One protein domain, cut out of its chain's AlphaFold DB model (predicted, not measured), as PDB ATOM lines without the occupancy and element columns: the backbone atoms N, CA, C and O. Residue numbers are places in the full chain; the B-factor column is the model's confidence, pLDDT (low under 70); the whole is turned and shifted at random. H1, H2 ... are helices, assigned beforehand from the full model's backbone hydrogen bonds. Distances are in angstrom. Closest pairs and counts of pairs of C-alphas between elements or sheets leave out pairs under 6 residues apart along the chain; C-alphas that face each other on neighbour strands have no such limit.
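Overview. This is residues 11 to 66 of the 72 residues of an uncharacterized protein of Clostridium botulinum (UniProt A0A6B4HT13). One long helix, H3, makes the length of the domain; at its first end the short helices H1 and H2 fold back over it as a small head, and the rest of H3 sticks out as a straight arm. H1 crosses H3 with its first half near H3, H2 sits near H1 but off H3, and residues 45 to 66 stand free. The printed part has 56 residues with three named helices in the order H1, H2, H3 and no named strand; the class is all helix. It is extended, with a radius of gyration of the C-alphas of 16.1 A, and spans 52 by 20 by 13 A, a rod in outline.

Arrangement. H3, residues 33 to 65, touches H1, residues 11 to 20, with its residues 36 to 43 alone. The closest C-alphas of the two are those of Met 14 and Thr 40, 5.9 A apart. Their lines are only just about perpendicular, at 70.5 degrees. H2, residues 25 to 29, is close to H1 but not clearly touching it; their closest C-alphas, those of Met 15 and Leu 28, are 6.6 A apart. H2 and H3 are apart, though they follow each other in the chain. In H1, H2 and H3 every O i to N i+4 pair is within hydrogen-bond range.

Along the chain. H3 measures 47.4 A from C-alpha 33 at (160.176, 149.072, 166.731) to C-alpha 65 at (148.862, 143.750, 212.457). H1 measures 14.4 A and begins with C-alpha 11 at (151.783, 149.000, 172.994). H2 measures 6.1 A.

Size, cuts and confidence. The two C-alphas farthest apart are those of Asn 30 and Asn 66, at 52.1 A. Without the free residues 45 to 66, the body has 34 residues and spans 19 by 19 by 13 A. The links H1 to H2 and H2 to H3 are tight. The printed part has no cut. Its mean pLDDT is 90.0, and no printed residue is under 70.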
ATOM      1  N   GLU A  11     151.234 147.788 173.596       86.69
ATOM      2  CA  GLU A  11     151.783 149.000 172.994       86.69
ATOM      3  C   GLU A  11     150.928 150.211 173.380       86.69
ATOM      4  O   GLU A  11     151.466 151.231 173.815       86.69
ATOM      5  N   LEU A  12     149.600 150.074 173.331       88.25
ATOM      6  CA  LEU A  12     148.686 151.123 173.783       88.25
ATOM      7  C   LEU A  12     148.865 151.435 175.275       88.25
ATOM      8  O   LEU A  12     148.864 152.601 175.675       88.25
ATOM      9  N   TYR A  13     149.045 150.401 176.099       89.00
ATOM     10  CA  TYR A  13     149.309 150.564 177.526       89.00
ATOM     11  C   TYR A  13     150.642 151.285 177.783       89.00
ATOM     12  O   TYR A  13     150.690 152.219 178.584       89.00
ATOM     13  N   MET A  14     151.702 150.911 177.060       92.06
ATOM     14  CA  MET A  14     153.006 151.575 177.109       92.06
ATOM     15  C   MET A  14     152.889 153.052 176.715       92.06
ATOM     16  O   MET A  14     153.339 153.923 177.462       92.06
ATOM     17  N   MET A  15     152.201 153.367 175.614       90.75
ATOM     18  CA  MET A  15     151.986 154.756 175.200       90.75
ATOM     19  C   MET A  15     151.219 155.559 176.257       90.75
ATOM     20  O   MET A  15     151.632 156.664 176.608       90.75
ATOM     21  N   ALA A  16     150.135 155.006 176.806       90.75
ATOM     22  CA  ALA A  16     149.360 155.659 177.859       90.75
ATOM     23  C   ALA A  16     150.203 155.921 179.119       90.75
ATOM     24  O   ALA A  16     150.126 157.009 179.693       90.75
ATOM     25  N   HIS A  17     151.037 154.957 179.519       91.19
ATOM     26  CA  HIS A  17     151.944 155.095 180.654       91.19
ATOM     27  C   HIS A  17     152.922 156.258 180.455       91.19
ATOM     28  O   HIS A  17     153.005 157.142 181.306       91.19
ATOM     29  N   TYR A  18     153.627 156.316 179.326       91.69
ATOM     30  CA  TYR A  18     154.622 157.368 179.101       91.69
ATOM     31  C   TYR A  18     153.996 158.749 178.856       91.69
ATOM     32  O   TYR A  18     154.567 159.752 179.287       91.69
ATOM     33  N   LEU A  19     152.789 158.825 178.281       93.38
ATOM     34  CA  LEU A  19     152.014 160.073 178.223       93.38
ATOM     35  C   LEU A  19     151.726 160.635 179.625       93.38
ATOM     36  O   LEU A  19     151.877 161.833 179.854       93.38
ATOM     37  N   GLN A  20     151.359 159.778 180.586       92.38
ATOM     38  CA  GLN A  20     151.133 160.196 181.978       92.38
ATOM     39  C   GLN A  20     152.411 160.697 182.667       92.38
ATOM     40  O   GLN A  20     152.325 161.481 183.609       92.38
ATOM     41  N   HIS A  21     153.584 160.287 182.181       90.94
ATOM     42  CA  HIS A  21     154.889 160.683 182.716       90.94
ATOM     43  C   HIS A  21     155.522 161.861 181.957       90.94
ATOM     44  O   HIS A  21     156.690 162.177 182.169       90.94
ATOM     45  N   GLY A  22     154.749 162.548 181.108       92.00
ATOM     46  CA  GLY A  22     155.153 163.806 180.476       92.00
ATOM     47  C   GLY A  22     155.772 163.669 179.087       92.00
ATOM     48  O   GLY A  22     156.164 164.684 178.512       92.00
ATOM     49  N   HIS A  23     155.827 162.459 178.521       92.81
ATOM     50  CA  HIS A  23     156.193 162.295 177.116       92.81
ATOM     51  C   HIS A  23     155.085 162.820 176.206       92.81
ATOM     52  O   HIS A  23     153.896 162.773 176.528       92.81
ATOM     53  N   THR A  24     155.472 163.309 175.035       94.81
ATOM     54  CA  THR A  24     154.532 163.804 174.033       94.81
ATOM     55  C   THR A  24     154.122 162.690 173.076       94.81
ATOM     56  O   THR A  24     154.901 161.793 172.752       94.81
ATOM     57  N   LEU A  25     152.909 162.789 172.525       91.25
ATOM     58  CA  LEU A  25     152.443 161.853 171.496       91.25
ATOM     59  C   LEU A  25     153.394 161.808 170.288       91.25
ATOM     60  O   LEU A  25     153.635 160.746 169.724       91.25
ATOM     61  N   LYS A  26     153.979 162.955 169.916       93.75
ATOM     62  CA  LYS A  26     154.927 163.049 168.801       93.75
ATOM     63  C   LYS A  26     156.188 162.219 169.047       93.75
ATOM     64  O   LYS A  26     156.674 161.596 168.112       93.75
ATOM     65  N   GLU A  27     156.727 162.218 170.262       92.12
ATOM     66  CA  GLU A  27     157.895 161.395 170.604       92.12
ATOM     67  C   GLU A  27     157.550 159.910 170.518       92.12
ATOM     68  O   GLU A  27     158.258 159.156 169.858       92.12
ATOM     69  N   LEU A  28     156.411 159.513 171.091       91.19
ATOM     70  CA  LEU A  28     155.977 158.115 171.134       91.19
ATOM     71  C   LEU A  28     155.655 157.543 169.746       91.19
ATOM     72  O   LEU A  28     155.984 156.393 169.459       91.19
ATOM     73  N   CYS A  29     155.060 158.340 168.853       90.69
ATOM     74  CA  CYS A  29     154.791 157.918 167.475       90.69
ATOM     75  C   CYS A  29     156.060 157.778 166.622       90.69
ATOM     76  O   CYS A  29     156.025 157.072 165.617       90.69
ATOM     77  N   ASN A  30     157.158 158.438 167.002       94.88
ATOM     78  CA  ASN A  30     158.426 158.398 166.270       94.88
ATOM     79  C   ASN A  30     159.400 157.332 166.797       94.88
ATOM     80  O   ASN A  30     160.515 157.242 166.286       94.88
ATOM     81  N   LEU A  31     159.001 156.534 167.793       92.94
ATOM     82  CA  LEU A  31     159.811 155.425 168.289       92.94
ATOM     83  C   LEU A  31     159.978 154.347 167.216       92.94
ATOM     84  O   LEU A  31     159.014 153.923 166.569       92.94
ATOM     85  N   THR A  32     161.201 153.850 167.085       95.25
ATOM     86  CA  THR A  32     161.499 152.653 166.299       95.25
ATOM     87  C   THR A  32     160.896 151.410 166.957       95.25
ATOM     88  O   THR A  32     160.643 151.379 168.163       95.25
ATOM     89  N   GLU A  33     160.692 150.339 166.187       92.19
ATOM     90  CA  GLU A  33     160.176 149.072 166.731       92.19
ATOM     91  C   GLU A  33     161.052 148.520 167.866       92.19
ATOM     92  O   GLU A  33     160.531 148.032 168.868       92.19
ATOM     93  N   LEU A  34     162.378 148.652 167.754       95.19
ATOM     94  CA  LEU A  34     163.306 148.197 168.789       95.19
ATOM     95  C   LEU A  34     163.121 148.972 170.102       95.19
ATOM     96  O   LEU A  34     163.081 148.366 171.172       95.19
ATOM     97  N   GLU A  35     162.978 150.296 170.026       93.88
ATOM     98  CA  GLU A  35     162.731 151.142 171.199       93.88
ATOM     99  C   GLU A  35     161.385 150.813 171.842       93.88
ATOM    100  O   GLU A  35     161.308 150.674 173.062       93.88
ATOM    101  N   LYS A  36     160.338 150.597 171.037       91.12
ATOM    102  CA  LYS A  36     159.021 150.182 171.538       91.12
ATOM    103  C   LYS A  36     159.092 148.864 172.302       91.12
ATOM    104  O   LYS A  36     158.533 148.765 173.396       91.12
ATOM    105  N   ILE A  37     159.798 147.867 171.761       92.31
ATOM    106  CA  ILE A  37     160.010 146.575 172.431       92.31
ATOM    107  C   ILE A  37     160.770 146.785 173.741       92.31
ATOM    108  O   ILE A  37     160.348 146.281 174.782       92.31
ATOM    109  N   PHE A  38     161.858 147.556 173.714       92.81
ATOM    110  CA  PHE A  38     162.665 147.832 174.900       92.81
ATOM    111  C   PHE A  38     161.858 148.521 176.010       92.81
ATOM    112  O   PHE A  38     161.882 148.072 177.159       92.81
ATOM    113  N   MET A  39     161.112 149.575 175.673       92.00
ATOM    114  CA  MET A  39     160.282 150.324 176.621       92.00
ATOM    115  C   MET A  39     159.177 149.443 177.201       92.00
ATOM    116  O   MET A  39     158.966 149.420 178.412       92.00
ATOM    117  N   THR A  40     158.529 148.651 176.348       91.50
ATOM    118  CA  THR A  40     157.489 147.704 176.753       91.50
ATOM    119  C   THR A  40     158.016 146.669 177.745       91.50
ATOM    120  O   THR A  40     157.435 146.490 178.815       91.50
ATOM    121  N   GLN A  41     159.128 146.003 177.424       91.38
ATOM    122  CA  GLN A  41     159.715 144.977 178.291       91.38
ATOM    123  C   GLN A  41     160.216 145.568 179.615       91.38
ATOM    124  O   GLN A  41     159.989 144.984 180.672       91.38
ATOM    125  N   SER A  42     160.829 146.754 179.574       90.62
ATOM    126  CA  SER A  42     161.297 147.452 180.778       90.62
ATOM    127  C   SER A  42     160.140 147.806 181.715       90.62
ATOM    128  O   SER A  42     160.210 147.548 182.915       90.62
ATOM    129  N   MET A  43     159.042 148.333 181.167       90.19
ATOM    130  CA  MET A  43     157.831 148.644 181.929       90.19
ATOM    131  C   MET A  43     157.201 147.382 182.540       90.19
ATOM    132  O   MET A  43     156.793 147.410 183.701       90.19
ATOM    133  N   LEU A  44     157.131 146.275 181.792       89.25
ATOM    134  CA  LEU A  44     156.602 145.003 182.302       89.25
ATOM    135  C   LEU A  44     157.446 144.457 183.460       89.25
ATOM    136  O   LEU A  44     156.883 144.063 184.480       89.25
ATOM    137  N   LEU A  45     158.776 144.498 183.336       91.88
ATOM    138  CA  LEU A  45     159.693 144.078 184.396       91.88
ATOM    139  C   LEU A  45     159.516 144.926 185.664       91.88
ATOM    140  O   LEU A  45     159.354 144.385 186.755       91.88
ATOM    141  N   MET A  46     159.471 146.254 185.521       89.50
ATOM    142  CA  MET A  46     159.248 147.164 186.652       89.50
ATOM    143  C   MET A  46     157.906 146.907 187.345       89.50
ATOM    144  O   MET A  46     157.832 146.906 188.573       89.50
ATOM    145  N   LYS A  47     156.842 146.648 186.575       88.00
ATOM    146  CA  LYS A  47     155.525 146.298 187.126       88.00
ATOM    147  C   LYS A  47     155.540 144.973 187.882       88.00
ATOM    148  O   LYS A  47     154.870 144.851 188.910       88.00
ATOM    149  N   GLU A  48     156.295 143.990 187.405       90.88
ATOM    150  CA  GLU A  48     156.465 142.717 188.101       90.88
ATOM    151  C   GLU A  48     157.181 142.908 189.448       90.88
ATOM    152  O   GLU A  48     156.722 142.386 190.468       90.88
ATOM    153  N   GLU A  49     158.261 143.692 189.477       91.94
ATOM    154  CA  GLU A  49     158.985 144.024 190.710       91.94
ATOM    155  C   GLU A  49     158.109 144.798 191.703       91.94
ATOM    156  O   GLU A  49     158.044 144.442 192.881       91.94
ATOM    157  N   GLU A  50     157.374 145.809 191.231       91.31
ATOM    158  CA  GLU A  50     156.427 146.582 192.043       91.31
ATOM    159  C   GLU A  50     155.358 145.671 192.667       91.31
ATOM    160  O   GLU A  50     155.081 145.749 193.865       91.31
ATOM    161  N   THR A  51     154.804 144.747 191.879       90.94
ATOM    162  CA  THR A  51     153.793 143.793 192.354       90.94
ATOM    163  C   THR A  51     154.360 142.871 193.432       90.94
ATOM    164  O   THR A  51     153.732 142.692 194.477       90.94
ATOM    165  N   LYS A  52     155.565 142.321 193.227       92.69
ATOM    166  CA  LYS A  52     156.243 141.477 194.227       92.69
ATOM    167  C   LYS A  52     156.501 142.240 195.526       92.69
ATOM    168  O   LYS A  52     156.226 141.711 196.603       92.69
ATOM    169  N   ASN A  53     156.966 143.484 195.435       92.50
ATOM    170  CA  ASN A  53     157.207 144.336 196.599       92.50
ATOM    171  C   ASN A  53     155.913 144.642 197.362       92.50
ATOM    172  O   ASN A  53     155.890 144.552 198.590       92.50
ATOM    173  N   ASN A  54     154.823 144.937 196.652       91.00
ATOM    174  CA  ASN A  54     153.517 145.195 197.261       91.00
ATOM    175  C   ASN A  54     152.961 143.962 197.981       91.00
ATOM    176  O   ASN A  54     152.442 144.088 199.090       91.00
ATOM    177  N   ILE A  55     153.113 142.768 197.397       91.38
ATOM    178  CA  ILE A  55     152.740 141.505 198.050       91.38
ATOM    179  C   ILE A  55     153.571 141.299 199.321       91.38
ATOM    180  O   ILE A  55     153.007 141.072 200.388       91.38
ATOM    181  N   ALA A  56     154.897 141.446 199.239       91.31
ATOM    182  CA  ALA A  56     155.779 141.291 200.394       91.31
ATOM    183  C   ALA A  56     155.441 142.287 201.519       91.31
ATOM    184  O   ALA A  56     155.424 141.924 202.699       91.31
ATOM    185  N   LEU A  57     155.114 143.535 201.168       90.62
ATOM    186  CA  LEU A  57     154.675 144.547 202.123       90.62
ATOM    187  C   LEU A  57     153.320 144.190 202.749       90.62
ATOM    188  O   LEU A  57     153.152 144.332 203.962       90.62
ATOM    189  N   ALA A  58     152.363 143.699 201.961       87.56
ATOM    190  CA  ALA A  58     151.067 143.244 202.459       87.56
ATOM    191  C   ALA A  58     151.216 142.064 203.438       87.56
ATOM    192  O   ALA A  58     150.612 142.060 204.510       87.56
ATOM    193  N   GLU A  59     152.082 141.096 203.133       86.69
ATOM    194  CA  GLU A  59     152.389 139.988 204.045       86.69
ATOM    195  C   GLU A  59     153.042 140.471 205.343       86.69
ATOM    196  O   GLU A  59     152.686 140.023 206.438       86.69
ATOM    197  N   TYR A  60     154.006 141.388 205.238       86.06
ATOM    198  CA  TYR A  60     154.709 141.937 206.393       86.06
ATOM    199  C   TYR A  60     153.773 142.749 207.297       86.06
ATOM    200  O   TYR A  60     153.748 142.546 208.512       86.06
ATOM    201  N   THR A  61     152.953 143.621 206.709       85.19
ATOM    202  CA  THR A  61     151.952 144.411 207.439       85.19
ATOM    203  C   THR A  61     150.875 143.526 208.061       85.19
ATOM    204  O   THR A  61     150.496 143.767 209.204       85.19
ATOM    205  N   GLY A  62     150.449 142.451 207.390       80.56
ATOM    206  CA  GLY A  62     149.543 141.450 207.961       80.56
ATOM    207  C   GLY A  62     150.127 140.743 209.192       80.56
ATOM    208  O   GLY A  62     149.450 140.623 210.215       80.56
ATOM    209  N   LYS A  63     151.405 140.339 209.140       79.00
ATOM    210  CA  LYS A  63     152.122 139.747 210.289       79.00
ATOM    211  C   LYS A  63     152.272 140.731 211.451       79.00
ATOM    212  O   LYS A  63     152.118 140.335 212.602       79.00
ATOM    213  N   LEU A  64     152.553 142.002 211.163       76.44
ATOM    214  CA  LEU A  64     152.631 143.058 212.177       76.44
ATOM    215  C   LEU A  64     151.269 143.361 212.811       76.44
ATOM    216  O   LEU A  64     151.188 143.536 214.024       76.44
ATOM    217  N   ALA A  65     150.210 143.425 212.002       78.12
ATOM    218  CA  ALA A  65     148.862 143.750 212.457       78.12
ATOM    219  C   ALA A  65     148.258 142.646 213.335       78.12
ATOM    220  O   ALA A  65     147.451 142.937 214.217       78.12
ATOM    221  N   ASN A  66     148.659 141.385 213.137       72.69
ATOM    222  CA  ASN A  66     148.291 140.294 214.033       72.69
ATOM    223  C   ASN A  66     149.464 139.321 214.273       72.69
ATOM    224  O   ASN A  66     149.524 138.251 213.656       72.69
TER     225      ASN A  66